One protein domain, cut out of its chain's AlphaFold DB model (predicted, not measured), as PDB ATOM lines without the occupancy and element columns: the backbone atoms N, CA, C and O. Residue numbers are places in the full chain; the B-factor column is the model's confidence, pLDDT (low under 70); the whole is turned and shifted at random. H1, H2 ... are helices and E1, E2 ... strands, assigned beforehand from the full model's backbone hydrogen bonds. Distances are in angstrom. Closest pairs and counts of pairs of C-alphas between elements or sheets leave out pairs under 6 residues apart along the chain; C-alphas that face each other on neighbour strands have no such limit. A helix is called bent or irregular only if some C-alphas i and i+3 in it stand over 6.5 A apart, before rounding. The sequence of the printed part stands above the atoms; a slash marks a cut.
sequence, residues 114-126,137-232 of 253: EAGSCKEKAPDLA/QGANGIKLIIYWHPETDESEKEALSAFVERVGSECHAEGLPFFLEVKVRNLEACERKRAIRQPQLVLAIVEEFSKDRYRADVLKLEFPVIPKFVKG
ATOM      1  N   GLU A 114     193.694 261.209 338.752       95.56
ATOM      2  CA  GLU A 114     194.147 262.208 337.794       95.56
ATOM      3  C   GLU A 114     192.993 262.813 336.965       95.56
ATOM      4  O   GLU A 114     192.122 262.102 336.454       95.56
ATOM      5  N   ALA A 115     193.016 264.127 336.723       89.56
ATOM      6  CA  ALA A 115     192.070 264.844 335.854       89.56
ATOM      7  C   ALA A 115     192.279 264.544 334.359       89.56
ATOM      8  O   ALA A 115     191.357 264.636 333.539       89.56
ATOM      9  N   GLY A 116     193.490 264.110 334.020       82.62
ATOM     10  CA  GLY A 116     193.960 263.736 332.696       82.62
ATOM     11  C   GLY A 116     195.317 263.057 332.823       82.62
ATOM     12  O   GLY A 116     195.888 263.004 333.903       82.62
ATOM     13  N   SER A 117     195.848 262.527 331.728       77.75
ATOM     14  CA  SER A 117     197.204 261.982 331.731       77.75
ATOM     15  C   SER A 117     198.125 262.926 330.961       77.75
ATOM     16  O   SER A 117     197.821 263.228 329.805       77.75
ATOM     17  N   CYS A 118     199.232 263.359 331.560       82.12
ATOM     18  CA  CYS A 118     200.273 264.127 330.879       82.12
ATOM     19  C   CYS A 118     201.487 263.226 330.629       82.12
ATOM     20  O   CYS A 118     201.875 262.475 331.517       82.12
ATOM     21  N   LYS A 119     202.045 263.248 329.413       86.75
ATOM     22  CA  LYS A 119     203.159 262.357 329.039       86.75
ATOM     23  C   LYS A 119     204.531 262.880 329.453       86.75
ATOM     24  O   LYS A 119     205.472 262.098 329.495       86.75
ATOM     25  N   GLU A 120     204.635 264.183 329.680       83.69
ATOM     26  CA  GLU A 120     205.915 264.877 329.855       83.69
ATOM     27  C   GLU A 120     206.148 265.309 331.302       83.69
ATOM     28  O   GLU A 120     207.285 265.414 331.730       83.69
ATOM     29  N   LYS A 121     205.078 265.509 332.076       87.69
ATOM     30  CA  LYS A 121     205.136 265.952 333.472       87.69
ATOM     31  C   LYS A 121     204.107 265.221 334.326       87.69
ATOM     32  O   LYS A 121     203.272 264.473 333.807       87.69
ATOM     33  N   ALA A 122     204.134 265.487 335.630       89.62
ATOM     34  CA  ALA A 122     203.089 265.049 336.547       89.62
ATOM     35  C   ALA A 122     201.692 265.434 336.018       89.62
ATOM     36  O   ALA A 122     201.511 266.549 335.514       89.62
ATOM     37  N   PRO A 123     200.705 264.521 336.082       92.06
ATOM     38  CA  PRO A 123     199.337 264.860 335.729       92.06
ATOM     39  C   PRO A 123     198.736 265.822 336.756       92.06
ATOM     40  O   PRO A 123     199.107 265.813 337.929       92.06
ATOM     41  N   ASP A 124     197.727 266.579 336.338       94.19
ATOM     42  CA  ASP A 124     196.888 267.306 337.284       94.19
ATOM     43  C   ASP A 124     195.964 266.329 338.022       94.19
ATOM     44  O   ASP A 124     195.414 265.388 337.432       94.19
ATOM     45  N   LEU A 125     195.761 266.566 339.317       95.94
ATOM     46  CA  LEU A 125     194.737 265.879 340.103       95.94
ATOM     47  C   LEU A 125     193.362 266.480 339.803       95.94
ATOM     48  O   LEU A 125     193.245 267.649 339.438       95.94
ATOM     49  N   ALA A 126     192.307 265.677 339.934       94.19
ATOM     50  CA  ALA A 126     190.948 266.163 339.736       94.19
ATOM     51  C   ALA A 126     190.593 267.260 340.750       94.19
ATOM     52  O   ALA A 126     190.588 267.033 341.962       94.19
ATOM     53  N   GLN A 137     183.317 258.957 349.430       97.00
ATOM     54  CA  GLN A 137     182.476 258.554 348.293       97.00
ATOM     55  C   GLN A 137     182.485 257.041 348.012       97.00
ATOM     56  O   GLN A 137     181.948 256.617 346.987       97.00
ATOM     57  N   GLY A 138     183.082 256.231 348.887       95.62
ATOM     58  CA  GLY A 138     183.098 254.773 348.792       95.62
ATOM     59  C   GLY A 138     184.235 254.193 347.951       95.62
ATOM     60  O   GLY A 138     184.138 253.046 347.525       95.62
ATOM     61  N   ALA A 139     185.303 254.952 347.675       96.75
ATOM     62  CA  ALA A 139     186.495 254.378 347.057       96.75
ATOM     63  C   ALA A 139     187.162 253.366 348.003       96.75
ATOM     64  O   ALA A 139     187.425 253.665 349.166       96.75
ATOM     65  N   ASN A 140     187.486 252.190 347.471       96.38
ATOM     66  CA  ASN A 140     188.277 251.161 348.141       96.38
ATOM     67  C   ASN A 140     189.746 251.191 347.722       96.38
ATOM     68  O   ASN A 140     190.547 250.508 348.336       96.38
ATOM     69  N   GLY A 141     190.103 251.955 346.687       96.44
ATOM     70  CA  GLY A 141     191.480 252.158 346.255       96.44
ATOM     71  C   GLY A 141     191.608 253.389 345.365       96.44
ATOM     72  O   GLY A 141     190.659 253.793 344.687       96.44
ATOM     73  N   ILE A 142     192.796 253.979 345.358       98.50
ATOM     74  CA  ILE A 142     193.129 255.135 344.534       98.50
ATOM     75  C   ILE A 142     194.112 254.703 343.468       98.50
ATOM     76  O   ILE A 142     195.084 254.012 343.754       98.50
ATOM     77  N   LYS A 143     193.874 255.139 342.236       98.38
ATOM     78  CA  LYS A 143     194.799 254.952 341.131       98.38
ATOM     79  C   LYS A 143     195.335 256.296 340.659       98.38
ATOM     80  O   LYS A 143     194.572 257.246 340.509       98.38
ATOM     81  N   LEU A 144     196.626 256.339 340.352       98.25
ATOM     82  CA  LEU A 144     197.288 257.448 339.666       98.25
ATOM     83  C   LEU A 144     198.015 256.906 338.437       98.25
ATOM     84  O   LEU A 144     198.585 255.822 338.508       98.25
ATOM     85  N   ILE A 145     198.006 257.631 337.317       97.44
ATOM     86  CA  ILE A 145     198.854 257.310 336.156       97.44
ATOM     87  C   ILE A 145     199.927 258.362 335.935       97.44
ATOM     88  O   ILE A 145     199.623 259.548 335.849       97.44
ATOM     89  N   ILE A 146     201.160 257.913 335.741       97.56
ATOM     90  CA  ILE A 146     202.287 258.752 335.337       97.56
ATOM     91  C   ILE A 146     202.978 258.158 334.104       97.56
ATOM     92  O   ILE A 146     202.865 256.963 333.819       97.56
ATOM     93  N   TYR A 147     203.696 259.005 333.370       97.12
ATOM     94  CA  TYR A 147     204.613 258.578 332.317       97.12
ATOM     95  C   TYR A 147     206.028 258.898 332.767       97.12
ATOM     96  O   TYR A 147     206.298 260.018 333.191       97.12
ATOM     97  N   TRP A 148     206.912 257.915 332.679       97.00
ATOM     98  CA  TRP A 148     208.272 258.038 333.182       97.00
ATOM     99  C   TRP A 148     209.252 257.338 332.247       97.00
ATOM    100  O   TRP A 148     208.894 256.387 331.546       97.00
ATOM    101  N   HIS A 149     210.485 257.831 332.217       96.81
ATOM    102  CA  HIS A 149     211.593 257.209 331.512       96.81
ATOM    103  C   HIS A 149     212.894 257.544 332.258       96.81
ATOM    104  O   HIS A 149     213.046 258.682 332.695       96.81
ATOM    105  N   PRO A 150     213.840 256.599 332.415       96.06
ATOM    106  CA  PRO A 150     215.041 256.815 333.234       96.06
ATOM    107  C   PRO A 150     215.943 257.946 332.713       96.06
ATOM    108  O   PRO A 150     216.666 258.571 333.488       96.06
ATOM    109  N   GLU A 151     215.868 258.208 331.407       95.75
ATOM    110  CA  GLU A 151     216.674 259.201 330.682       95.75
ATOM    111  C   GLU A 151     216.001 260.581 330.545       95.75
ATOM    112  O   GLU A 151     216.462 261.396 329.755       95.75
ATOM    113  N   THR A 152     214.897 260.855 331.251       93.81
ATOM    114  CA  THR A 152     214.371 262.234 331.336       93.81
ATOM    115  C   THR A 152     215.221 263.086 332.273       93.81
ATOM    116  O   THR A 152     215.912 262.549 333.143       93.81
ATOM    117  N   ASP A 153     215.115 264.408 332.131       94.69
ATOM    118  CA  ASP A 153     215.807 265.377 332.978       94.69
ATOM    119  C   ASP A 153     215.607 265.091 334.473       94.69
ATOM    120  O   ASP A 153     214.512 264.738 334.923       94.69
ATOM    121  N   GLU A 154     216.673 265.248 335.262       95.12
ATOM    122  CA  GLU A 154     216.642 264.918 336.692       95.12
ATOM    123  C   GLU A 154     215.613 265.767 337.445       95.12
ATOM    124  O   GLU A 154     214.857 265.241 338.252       95.12
ATOM    125  N   SER A 155     215.486 267.049 337.095       94.88
ATOM    126  CA  SER A 155     214.479 267.939 337.680       94.88
ATOM    127  C   SER A 155     213.040 267.509 337.359       94.88
ATOM    128  O   SER A 155     212.154 267.649 338.205       94.88
ATOM    129  N   GLU A 156     212.786 266.945 336.169       92.94
ATOM    130  CA  GLU A 156     211.480 266.373 335.818       92.94
ATOM    131  C   GLU A 156     211.193 265.117 336.649       92.94
ATOM    132  O   GLU A 156     210.077 264.954 337.157       92.94
ATOM    133  N   LYS A 157     212.199 264.247 336.826       94.75
ATOM    134  CA  LYS A 157     212.080 263.044 337.661       94.75
ATOM    135  C   LYS A 157     211.840 263.410 339.121       94.75
ATOM    136  O   LYS A 157     210.896 262.888 339.701       94.75
ATOM    137  N   GLU A 158     212.601 264.343 339.684       95.75
ATOM    138  CA  GLU A 158     212.433 264.819 341.062       95.75
ATOM    139  C   GLU A 158     211.038 265.405 341.302       95.75
ATOM    140  O   GLU A 158     210.369 265.055 342.281       95.75
ATOM    141  N   ALA A 159     210.550 266.250 340.387       95.75
ATOM    142  CA  ALA A 159     209.210 266.821 340.483       95.75
ATOM    143  C   ALA A 159     208.118 265.739 340.431       95.75
ATOM    144  O   ALA A 159     207.134 265.804 341.179       95.75
ATOM    145  N   LEU A 160     208.291 264.730 339.572       96.62
ATOM    146  CA  LEU A 160     207.365 263.607 339.460       96.62
ATOM    147  C   LEU A 160     207.417 262.702 340.699       96.62
ATOM    148  O   LEU A 160     206.365 262.323 341.208       96.62
ATOM    149  N   SER A 161     208.605 262.423 341.234       97.12
ATOM    150  CA  SER A 161     208.799 261.672 342.475       97.12
ATOM    151  C   SER A 161     208.108 262.354 343.654       97.12
ATOM    152  O   SER A 161     207.278 261.733 344.317       97.12
ATOM    153  N   ALA A 162     208.332 263.656 343.846       98.25
ATOM    154  CA  ALA A 162     207.666 264.432 344.892       98.25
ATOM    155  C   ALA A 162     206.137 264.476 344.711       98.25
ATOM    156  O   ALA A 162     205.371 264.532 345.676       98.25
ATOM    157  N   PHE A 163     205.649 264.462 343.470       98.38
ATOM    158  CA  PHE A 163     204.219 264.354 343.195       98.38
ATOM    159  C   PHE A 163     203.645 262.989 343.603       98.38
ATOM    160  O   PHE A 163     202.623 262.948 344.289       98.38
ATOM    161  N   VAL A 164     204.316 261.890 343.255       98.50
ATOM    162  CA  VAL A 164     203.901 260.530 343.642       98.50
ATOM    163  C   VAL A 164     203.955 260.346 345.160       98.50
ATOM    164  O   VAL A 164     203.012 259.803 345.729       98.50
ATOM    165  N   GLU A 165     204.997 260.845 345.831       98.69
ATOM    166  CA  GLU A 165     205.132 260.804 347.297       98.69
ATOM    167  C   GLU A 165     203.963 261.470 348.017       98.69
ATOM    168  O   GLU A 165     203.468 260.936 349.012       98.69
ATOM    169  N   ARG A 166     203.491 262.617 347.511       98.62
ATOM    170  CA  ARG A 166     202.329 263.316 348.075       98.62
ATOM    171  C   ARG A 166     201.071 262.457 347.983       98.62
ATOM    172  O   ARG A 166     200.429 262.222 349.004       98.62
ATOM    173  N   VAL A 167     200.775 261.911 346.803       98.50
ATOM    174  CA  VAL A 167     199.593 261.052 346.604       98.50
ATOM    175  C   VAL A 167     199.694 259.759 347.417       98.50
ATOM    176  O   VAL A 167     198.720 259.363 348.056       98.50
ATOM    177  N   GLY A 168     200.865 259.120 347.450       98.31
ATOM    178  CA  GLY A 168     201.101 257.918 348.250       98.31
ATOM    179  C   GLY A 168     200.964 258.175 349.752       98.31
ATOM    180  O   GLY A 168     200.373 257.369 350.471       98.31
ATOM    181  N   SER A 169     201.435 259.330 350.229       98.38
ATOM    182  CA  SER A 169     201.268 259.754 351.624       98.38
ATOM    183  C   SER A 169     199.803 260.012 351.974       98.38
ATOM    184  O   SER A 169     199.353 259.562 353.025       98.38
ATOM    185  N   GLU A 170     199.036 260.659 351.089       98.44
ATOM    186  CA  GLU A 170     197.588 260.832 351.266       98.44
ATOM    187  C   GLU A 170     196.850 259.484 351.312       98.44
ATOM    188  O   GLU A 170     196.025 259.262 352.197       98.44
ATOM    189  N   CYS A 171     197.172 258.552 350.406       97.56
ATOM    190  CA  CYS A 171     196.591 257.204 350.401       97.56
ATOM    191  C   CYS A 171     196.891 256.447 351.696       97.56
ATOM    192  O   CYS A 171     195.996 255.839 352.282       97.56
ATOM    193  N   HIS A 172     198.135 256.525 352.170       94.44
ATOM    194  CA  HIS A 172     198.542 255.899 353.420       94.44
ATOM    195  C   HIS A 172     197.821 256.497 354.633       94.44
ATOM    196  O   HIS A 172     197.301 255.739 355.447       94.44
ATOM    197  N   ALA A 173     197.736 257.828 354.727       96.62
ATOM    198  CA  ALA A 173     197.036 258.514 355.815       96.62
ATOM    199  C   ALA A 173     195.543 258.151 355.865       96.62
ATOM    200  O   ALA A 173     194.974 257.979 356.940       96.62
ATOM    201  N   GLU A 174     194.918 257.977 354.700       96.88
ATOM    202  CA  GLU A 174     193.513 257.589 354.587       96.88
ATOM    203  C   GLU A 174     193.296 256.067 354.631       96.88
ATOM    204  O   GLU A 174     192.156 255.605 354.548       96.88
ATOM    205  N   GLY A 175     194.353 255.263 354.775       90.94
ATOM    206  CA  GLY A 175     194.261 253.803 354.825       90.94
ATOM    207  C   GLY A 175     193.713 253.170 353.540       90.94
ATOM    208  O   GLY A 175     193.089 252.114 353.607       90.94
ATOM    209  N   LEU A 176     193.911 253.804 352.377       92.00
ATOM    210  CA  LEU A 176     193.491 253.281 351.075       92.00
ATOM    211  C   LEU A 176     194.678 252.715 350.277       92.00
ATOM    212  O   LEU A 176     195.764 253.295 350.300       92.00
ATOM    213  N   PRO A 177     194.504 251.594 349.555       94.94
ATOM    214  CA  PRO A 177     195.456 251.096 348.567       94.94
ATOM    215  C   PRO A 177     195.772 252.115 347.487       94.94
ATOM    216  O   PRO A 177     194.867 252.650 346.838       94.94
ATOM    217  N   PHE A 178     197.064 252.312 347.256       97.56
ATOM    218  CA  PHE A 178     197.587 253.131 346.186       97.56
ATOM    219  C   PHE A 178     198.049 252.270 345.003       97.56
ATOM    220  O   PHE A 178     199.064 251.576 345.058       97.56
ATOM    221  N   PHE A 179     197.291 252.340 343.911       98.12
ATOM    222  CA  PHE A 179     197.611 251.746 342.618       98.12
ATOM    223  C   PHE A 179     198.358 252.768 341.756       98.12
ATOM    224  O   PHE A 179     197.754 253.654 341.146       98.12
ATOM    225  N   LEU A 180     199.675 252.630 341.658       98.44
ATOM    226  CA  LEU A 180     200.490 253.477 340.801       98.44
ATOM    227  C   LEU A 180     200.629 252.833 339.414       98.44
ATOM    228  O   LEU A 180     201.293 251.812 339.236       98.44
ATOM    229  N   GLU A 181     199.976 253.423 338.414       98.25
ATOM    230  CA  GLU A 181     200.140 253.058 337.008       98.25
ATOM    231  C   GLU A 181     201.291 253.850 336.395       98.25
ATOM    232  O   GLU A 181     201.203 255.066 336.233       98.25
ATOM    233  N   VAL A 182     202.356 253.161 335.998       97.81
ATOM    234  CA  VAL A 182     203.505 253.799 335.353       97.81
ATOM    235  C   VAL A 182     203.602 253.296 333.922       97.81
ATOM    236  O   VAL A 182     203.714 252.094 333.672       97.81
ATOM    237  N   LYS A 183     203.543 254.227 332.969       96.50
ATOM    238  CA  LYS A 183     203.769 253.946 331.550       96.50
ATOM    239  C   LYS A 183     205.140 254.426 331.119       96.50
ATOM    240  O   LYS A 183     205.593 255.484 331.553       96.50
ATOM    241  N   VAL A 184     205.754 253.697 330.191       95.69
ATOM    242  CA  VAL A 184     206.997 254.138 329.564       95.69
ATOM    243  C   VAL A 184     206.709 255.397 328.736       95.69
ATOM    244  O   VAL A 184     205.925 255.367 327.779       95.69
ATOM    245  N   ARG A 185     207.344 256.521 329.090       94.62
ATOM    246  CA  ARG A 185     207.399 257.708 328.223       94.62
ATOM    247  C   ARG A 185     208.278 257.350 327.029       94.62
ATOM    248  O   ARG A 185     209.442 257.017 327.191       94.62
ATOM    249  N   ASN A 186     207.713 257.378 325.824       89.38
ATOM    250  CA  ASN A 186     208.472 257.019 324.632       89.38
ATOM    251  C   ASN A 186     209.398 258.168 324.220       89.38
ATOM    252  O   ASN A 186     208.906 259.168 323.698       89.38
ATOM    253  N   LEU A 187     210.703 257.998 324.425       92.12
ATOM    254  CA  LEU A 187     211.744 258.888 323.900       92.12
ATOM    255  C   LEU A 187     212.401 258.329 322.627       92.12
ATOM    256  O   LEU A 187     213.234 258.986 322.009       92.12
ATOM    257  N   GLU A 188     212.013 257.124 322.209       91.50
ATOM    258  CA  GLU A 188     212.646 256.430 321.095       91.50
ATOM    259  C   GLU A 188     212.172 256.950 319.741       91.50
ATOM    260  O   GLU A 188     210.973 257.133 319.501       91.50
ATOM    261  N   ALA A 189     213.123 257.073 318.810       89.69
ATOM    262  CA  ALA A 189     212.880 257.544 317.448       89.69
ATOM    263  C   ALA A 189     211.897 256.657 316.661       89.69
ATOM    264  O   ALA A 189     211.246 257.120 315.725       89.69
ATOM    265  N   CYS A 190     211.786 255.370 317.013       92.00
ATOM    266  CA  CYS A 190     210.832 254.465 316.387       92.00
ATOM    267  C   CYS A 190     210.363 253.347 317.326       92.00
ATOM    268  O   CYS A 190     211.015 252.990 318.308       92.00
ATOM    269  N   GLU A 191     209.230 252.736 316.973       89.25
ATOM    270  CA  GLU A 191     208.601 251.662 317.749       89.25
ATOM    271  C   GLU A 191     209.515 250.437 317.918       89.25
ATOM    272  O   GLU A 191     209.480 249.781 318.956       89.25
ATOM    273  N   ARG A 192     210.373 250.149 316.927       91.25
ATOM    274  CA  ARG A 192     211.337 249.040 316.996       91.25
ATOM    275  C   ARG A 192     212.388 249.277 318.082       91.25
ATOM    276  O   ARG A 192     212.638 248.367 318.866       91.25
ATOM    277  N   LYS A 193     212.973 250.481 318.152       93.25
ATOM    278  CA  LYS A 193     213.948 250.836 319.200       93.25
ATOM    279  C   LYS A 193     213.298 250.756 320.586       93.25
ATOM    280  O   LYS A 193     213.849 250.117 321.481       93.25
ATOM    281  N   ARG A 194     212.049 251.230 320.718       93.00
ATOM    282  CA  ARG A 194     211.246 251.027 321.937       93.00
ATOM    283  C   ARG A 194     211.050 249.552 322.278       93.00
ATOM    284  O   ARG A 194     211.235 249.182 323.426       93.00
ATOM    285  N   ALA A 195     210.693 248.705 321.313       94.12
ATOM    286  CA  ALA A 195     210.451 247.285 321.565       94.12
ATOM    287  C   ALA A 195     211.689 246.556 322.108       94.12
ATOM    288  O   ALA A 195     211.545 245.716 322.992       94.12
ATOM    289  N   ILE A 196     212.881 246.906 321.609       94.62
ATOM    290  CA  ILE A 196     214.162 246.354 322.075       94.62
ATOM    291  C   ILE A 196     214.430 246.748 323.533       94.62
ATOM    292  O   ILE A 196     214.864 245.908 324.315       94.62
ATOM    293  N   ARG A 197     214.148 248.006 323.900       96.38
ATOM    294  CA  ARG A 197     214.400 248.557 325.243       96.38
ATOM    295  C   ARG A 197     213.268 248.323 326.249       96.38
ATOM    296  O   ARG A 197     213.476 248.519 327.444       96.38
ATOM    297  N   GLN A 198     212.070 247.940 325.796       96.00
ATOM    298  CA  GLN A 198     210.873 247.809 326.638       96.00
ATOM    299  C   GLN A 198     211.121 246.969 327.910       96.00
ATOM    300  O   GLN A 198     210.677 247.422 328.968       96.00
ATOM    301  N   PRO A 199     211.847 245.828 327.878       96.88
ATOM    302  CA  PRO A 199     212.115 245.062 329.092       96.88
ATOM    303  C   PRO A 199     212.900 245.866 330.132       96.88
ATOM    304  O   PRO A 199     212.497 245.930 331.291       96.88
ATOM    305  N   GLN A 200     213.985 246.524 329.717       97.62
ATOM    306  CA  GLN A 200     214.846 247.309 330.605       97.62
ATOM    307  C   GLN A 200     214.127 248.557 331.123       97.62
ATOM    308  O   GLN A 200     214.289 248.916 332.283       97.62
ATOM    309  N   LEU A 201     213.295 249.195 330.295       97.69
ATOM    310  CA  LEU A 201     212.509 250.361 330.706       97.69
ATOM    311  C   LEU A 201     211.449 249.995 331.753       97.69
ATOM    312  O   LEU A 201     211.263 250.732 332.718       97.69
ATOM    313  N   VAL A 202     210.779 248.847 331.598       97.88
ATOM    314  CA  VAL A 202     209.824 248.353 332.602       97.88
ATOM    315  C   VAL A 202     210.542 247.937 333.889       97.88
ATOM    316  O   VAL A 202     210.040 248.237 334.968       97.88
ATOM    317  N   LEU A 203     211.721 247.313 333.805       97.94
ATOM    318  CA  LEU A 203     212.527 246.994 334.989       97.94
ATOM    319  C   LEU A 203     212.969 248.255 335.740       97.94
ATOM    320  O   LEU A 203     212.768 248.328 336.946       97.94
ATOM    321  N   ALA A 204     213.455 249.279 335.035       98.12
ATOM    322  CA  ALA A 204     213.831 250.553 335.648       98.12
ATOM    323  C   ALA A 204     212.646 251.228 336.367       98.12
ATOM    324  O   ALA A 204     212.810 251.799 337.441       98.12
ATOM    325  N   ILE A 205     211.433 251.120 335.810       98.31
ATOM    326  CA  ILE A 205     210.205 251.578 336.474       98.31
ATOM    327  C   ILE A 205     209.955 250.811 337.777       98.31
ATOM    328  O   ILE A 205     209.596 251.424 338.782       98.31
ATOM    329  N   VAL A 206     210.107 249.482 337.764       98.12
ATOM    330  CA  VAL A 206     209.930 248.648 338.962       98.12
ATOM    331  C   VAL A 206     210.954 249.034 340.023       98.12
ATOM    332  O   VAL A 206     210.573 249.267 341.164       98.12
ATOM    333  N   GLU A 207     212.228 249.137 339.652       98.06
ATOM    334  CA  GLU A 207     213.315 249.508 340.564       98.06
ATOM    335  C   GLU A 207     213.090 250.887 341.194       98.06
ATOM    336  O   GLU A 207     213.270 251.054 342.401       98.06
ATOM    337  N   GLU A 208     212.654 251.869 340.402       98.06
ATOM    338  CA  GLU A 208     212.381 253.209 340.906       98.06
ATOM    339  C   GLU A 208     211.157 253.215 341.826       98.06
ATOM    340  O   GLU A 208     211.261 253.554 343.003       98.06
ATOM    341  N   PHE A 209     209.991 252.811 341.322       98.19
ATOM    342  CA  PHE A 209     208.717 253.049 342.002       98.19
ATOM    343  C   PHE A 209     208.330 251.983 343.037       98.19
ATOM    344  O   PHE A 209     207.290 252.122 343.680       98.19
ATOM    345  N   SER A 210     209.174 250.969 343.254       97.12
ATOM    346  CA  SER A 210     209.044 250.048 344.397       97.12
ATOM    347  C   SER A 210     209.669 250.589 345.689       97.12
ATOM    348  O   SER A 210     209.555 249.948 346.728       97.12
ATOM    349  N   LYS A 211     210.338 251.751 345.660       98.06
ATOM    350  CA  LYS A 211     210.912 252.367 346.867       98.06
ATOM    351  C   LYS A 211     209.814 252.789 347.851       98.06
ATOM    352  O   LYS A 211     208.862 253.472 347.468       98.06
ATOM    353  N   ASP A 212     210.025 252.511 349.139       96.50
ATOM    354  CA  ASP A 212     209.064 252.770 350.228       96.50
ATOM    355  C   ASP A 212     208.536 254.210 350.279       96.50
ATOM    356  O   ASP A 212     207.378 254.441 350.631       96.50
ATOM    357  N   ARG A 213     209.362 255.191 349.888       97.25
ATOM    358  CA  ARG A 213     208.994 256.617 349.878       97.25
ATOM    359  C   ARG A 213     207.731 256.907 349.060       97.25
ATOM    360  O   ARG A 213     206.976 257.805 349.418       97.25
ATOM    361  N   TYR A 214     207.472 256.133 348.004       98.06
ATOM    362  CA  TYR A 214     206.302 256.316 347.144       98.06
ATOM    363  C   TYR A 214     205.026 255.704 347.715       98.06
ATOM    364  O   TYR A 214     203.937 256.072 347.277       98.06
ATOM    365  N   ARG A 215     205.147 254.779 348.678       96.25
ATOM    366  CA  ARG A 215     204.022 254.080 349.321       96.25
ATOM    367  C   ARG A 215     203.030 253.473 348.319       96.25
ATOM    368  O   ARG A 215     201.833 253.418 348.591       96.25
ATOM    369  N   ALA A 216     203.513 253.054 347.149       95.00
ATOM    370  CA  ALA A 216     202.702 252.340 346.176       95.00
ATOM    371  C   ALA A 216     202.428 250.926 346.700       95.00
ATOM    372  O   ALA A 216     203.355 250.175 346.982       95.00
ATOM    373  N   ASP A 217     201.154 250.563 346.815       93.56
ATOM    374  CA  ASP A 217     200.756 249.213 347.218       93.56
ATOM    375  C   ASP A 217     200.719 248.259 346.017       93.56
ATOM    376  O   ASP A 217     200.974 247.064 346.150       93.56
ATOM    377  N   VAL A 218     200.383 248.781 344.830       95.00
ATOM    378  CA  VAL A 218     200.331 248.014 343.578       95.00
ATOM    379  C   VAL A 218     200.923 248.831 342.441       95.00
ATOM    380  O   VAL A 218     200.433 249.916 342.129       95.00
ATOM    381  N   LEU A 219     201.906 248.261 341.745       97.31
ATOM    382  CA  LEU A 219     202.367 248.780 340.461       97.31
ATOM    383  C   LEU A 219     201.532 248.187 339.317       97.31
ATOM    384  O   LEU A 219     201.493 246.972 339.110       97.31
ATOM    385  N   LYS A 220     200.869 249.051 338.544       96.88
ATOM    386  CA  LYS A 220     200.176 248.685 337.300       96.88
ATOM    387  C   LYS A 220     201.074 249.043 336.118       96.88
ATOM    388  O   LYS A 220     201.229 250.212 335.779       96.88
ATOM    389  N   LEU A 221     201.660 248.027 335.493       96.75
ATOM    390  CA  LEU A 221     202.741 248.198 334.522       96.75
ATOM    391  C   LEU A 221     202.340 247.755 333.115       96.75
ATOM    392  O   LEU A 221     201.436 246.935 332.928       96.75
ATOM    393  N   GLU A 222     203.039 248.296 332.120       93.56
ATOM    394  CA  GLU A 222     203.003 247.761 330.760       93.56
ATOM    395  C   GLU A 222     203.616 246.353 330.719       93.56
ATOM    396  O   GLU A 222     204.451 245.984 331.545       93.56
ATOM    397  N   PHE A 223     203.219 245.556 329.726       93.38
ATOM    398  CA  PHE A 223     203.881 244.279 329.476       93.38
ATOM    399  C   PHE A 223     205.359 244.540 329.109       93.38
ATOM    400  O   PHE A 223     205.632 245.486 328.361       93.38
ATOM    401  N   PRO A 224     206.322 243.735 329.604       93.31
ATOM    402  CA  PRO A 224     207.750 244.012 329.422       93.31
ATOM    403  C   PRO A 224     208.229 243.814 327.981       93.31
ATOM    404  O   PRO A 224     209.365 244.131 327.661       93.31
ATOM    405  N   VAL A 225     207.375 243.323 327.084       93.56
ATOM    406  CA  VAL A 225     207.665 243.212 325.652       93.56
ATOM    407  C   VAL A 225     206.521 243.802 324.841       93.56
ATOM    408  O   VAL A 225     205.367 243.778 325.265       93.56
ATOM    409  N   ILE A 226     206.827 244.297 323.642       91.12
ATOM    410  CA  ILE A 226     205.809 244.711 322.674       91.12
ATOM    411  C   ILE A 226     205.465 243.485 321.816       91.12
ATOM    412  O   ILE A 226     206.296 243.097 320.989       91.12
ATOM    413  N   PRO A 227     204.265 242.875 321.955       89.19
ATOM    414  CA  PRO A 227     203.953 241.585 321.330       89.19
ATOM    415  C   PRO A 227     204.168 241.556 319.817       89.19
ATOM    416  O   PRO A 227     204.568 240.534 319.269       89.19
ATOM    417  N   LYS A 228     203.985 242.705 319.157       89.19
ATOM    418  CA  LYS A 228     204.197 242.887 317.719       89.19
ATOM    419  C   LYS A 228     205.582 242.472 317.224       89.19
ATOM    420  O   LYS A 228     205.705 242.106 316.057       89.19
ATOM    421  N   PHE A 229     206.595 242.535 318.087       89.50
ATOM    422  CA  PHE A 229     207.991 242.242 317.759       89.50
ATOM    423  C   PHE A 229     208.482 240.910 318.342       89.50
ATOM    424  O   PHE A 229     209.666 240.601 318.238       89.50
ATOM    425  N   VAL A 230     207.597 240.106 318.937       88.00
ATOM    426  CA  VAL A 230     207.956 238.808 319.519       88.00
ATOM    427  C   VAL A 230     207.659 237.699 318.515       88.00
ATOM    428  O   VAL A 230     206.518 237.511 318.086       88.00
ATOM    429  N   LYS A 231     208.686 236.927 318.148       87.00
ATOM    430  CA  LYS A 231     208.539 235.775 317.249       87.00
ATOM    431  C   LYS A 231     207.504 234.790 317.809       87.00
ATOM    432  O   LYS A 231     207.562 234.412 318.972       87.00
ATOM    433  N   GLY A 232     206.568 234.354 316.965       84.06
ATOM    434  CA  GLY A 232     205.533 233.381 317.334       84.06
ATOM    435  C   GLY A 232     204.269 233.983 317.959       84.06
ATOM    436  O   GLY A 232     203.232 233.322 317.939       84.06
TER     437      GLY A 232
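Overview. This is residues 114 to 126 and 137 to 232 of the 253 residues of the protein "Hypothetical protein" of Amorphochlora amoebiformis (UniProt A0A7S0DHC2). A small three-stranded sheet has two helices, H1 and H2, over one face in two layers, while unnamed residues 114 to 126 lie toward the E1 edge. The 109 printed residues hold E1, H1, E2, H2, E3, class mixed; the sheet, E1 E2 E3, is parallel. It is compact, radius of gyration of the C-alphas 14.7 A, spanning 45 by 33 by 25 A.

Along the chain. Find C-alpha 141 at (191.480, 252.158, 346.255), where E1, residues 141 to 148, begins its 22.1 A. Then come H1, residues 154 to 173, 28.1 A; E2, residues 178 to 184, 19.1 A; H2, residues 191 to 209, 24.3 A, irregular, with C-alphas 196 and 199 7.4 A apart; and E3, residues 218 to 221, 9.4 A, which ends at C-alpha 221 at (202.741, 248.198, 334.522).

Arrangement. Look at N 146 and O 181, 2.9 A, between E1 and E2, and N 220 and O 180, 2.9 A, between E2 and E3. E1-H1-E2 and E2-H2-E3 are strand-helix-strand units, parallel neighbour strands with a helix between, with right-handed crossovers. H1, height over the sheet 9.7 A, and H2, 6.4 A, run along the strands; H1 and H2 are apart. Every O i to N i+4 pair is within hydrogen-bond range in H1, 13 of 15 in H2.

Size, cuts and confidence. The farthest C-alphas, Ala 173 and Gly 232, are 46.7 A apart. Residues 127 to 136 are not printed, a gap of 14.2 A between C-alphas 126 and 137. No link between named elements is long, and no printed residue is under 70 in pLDDT.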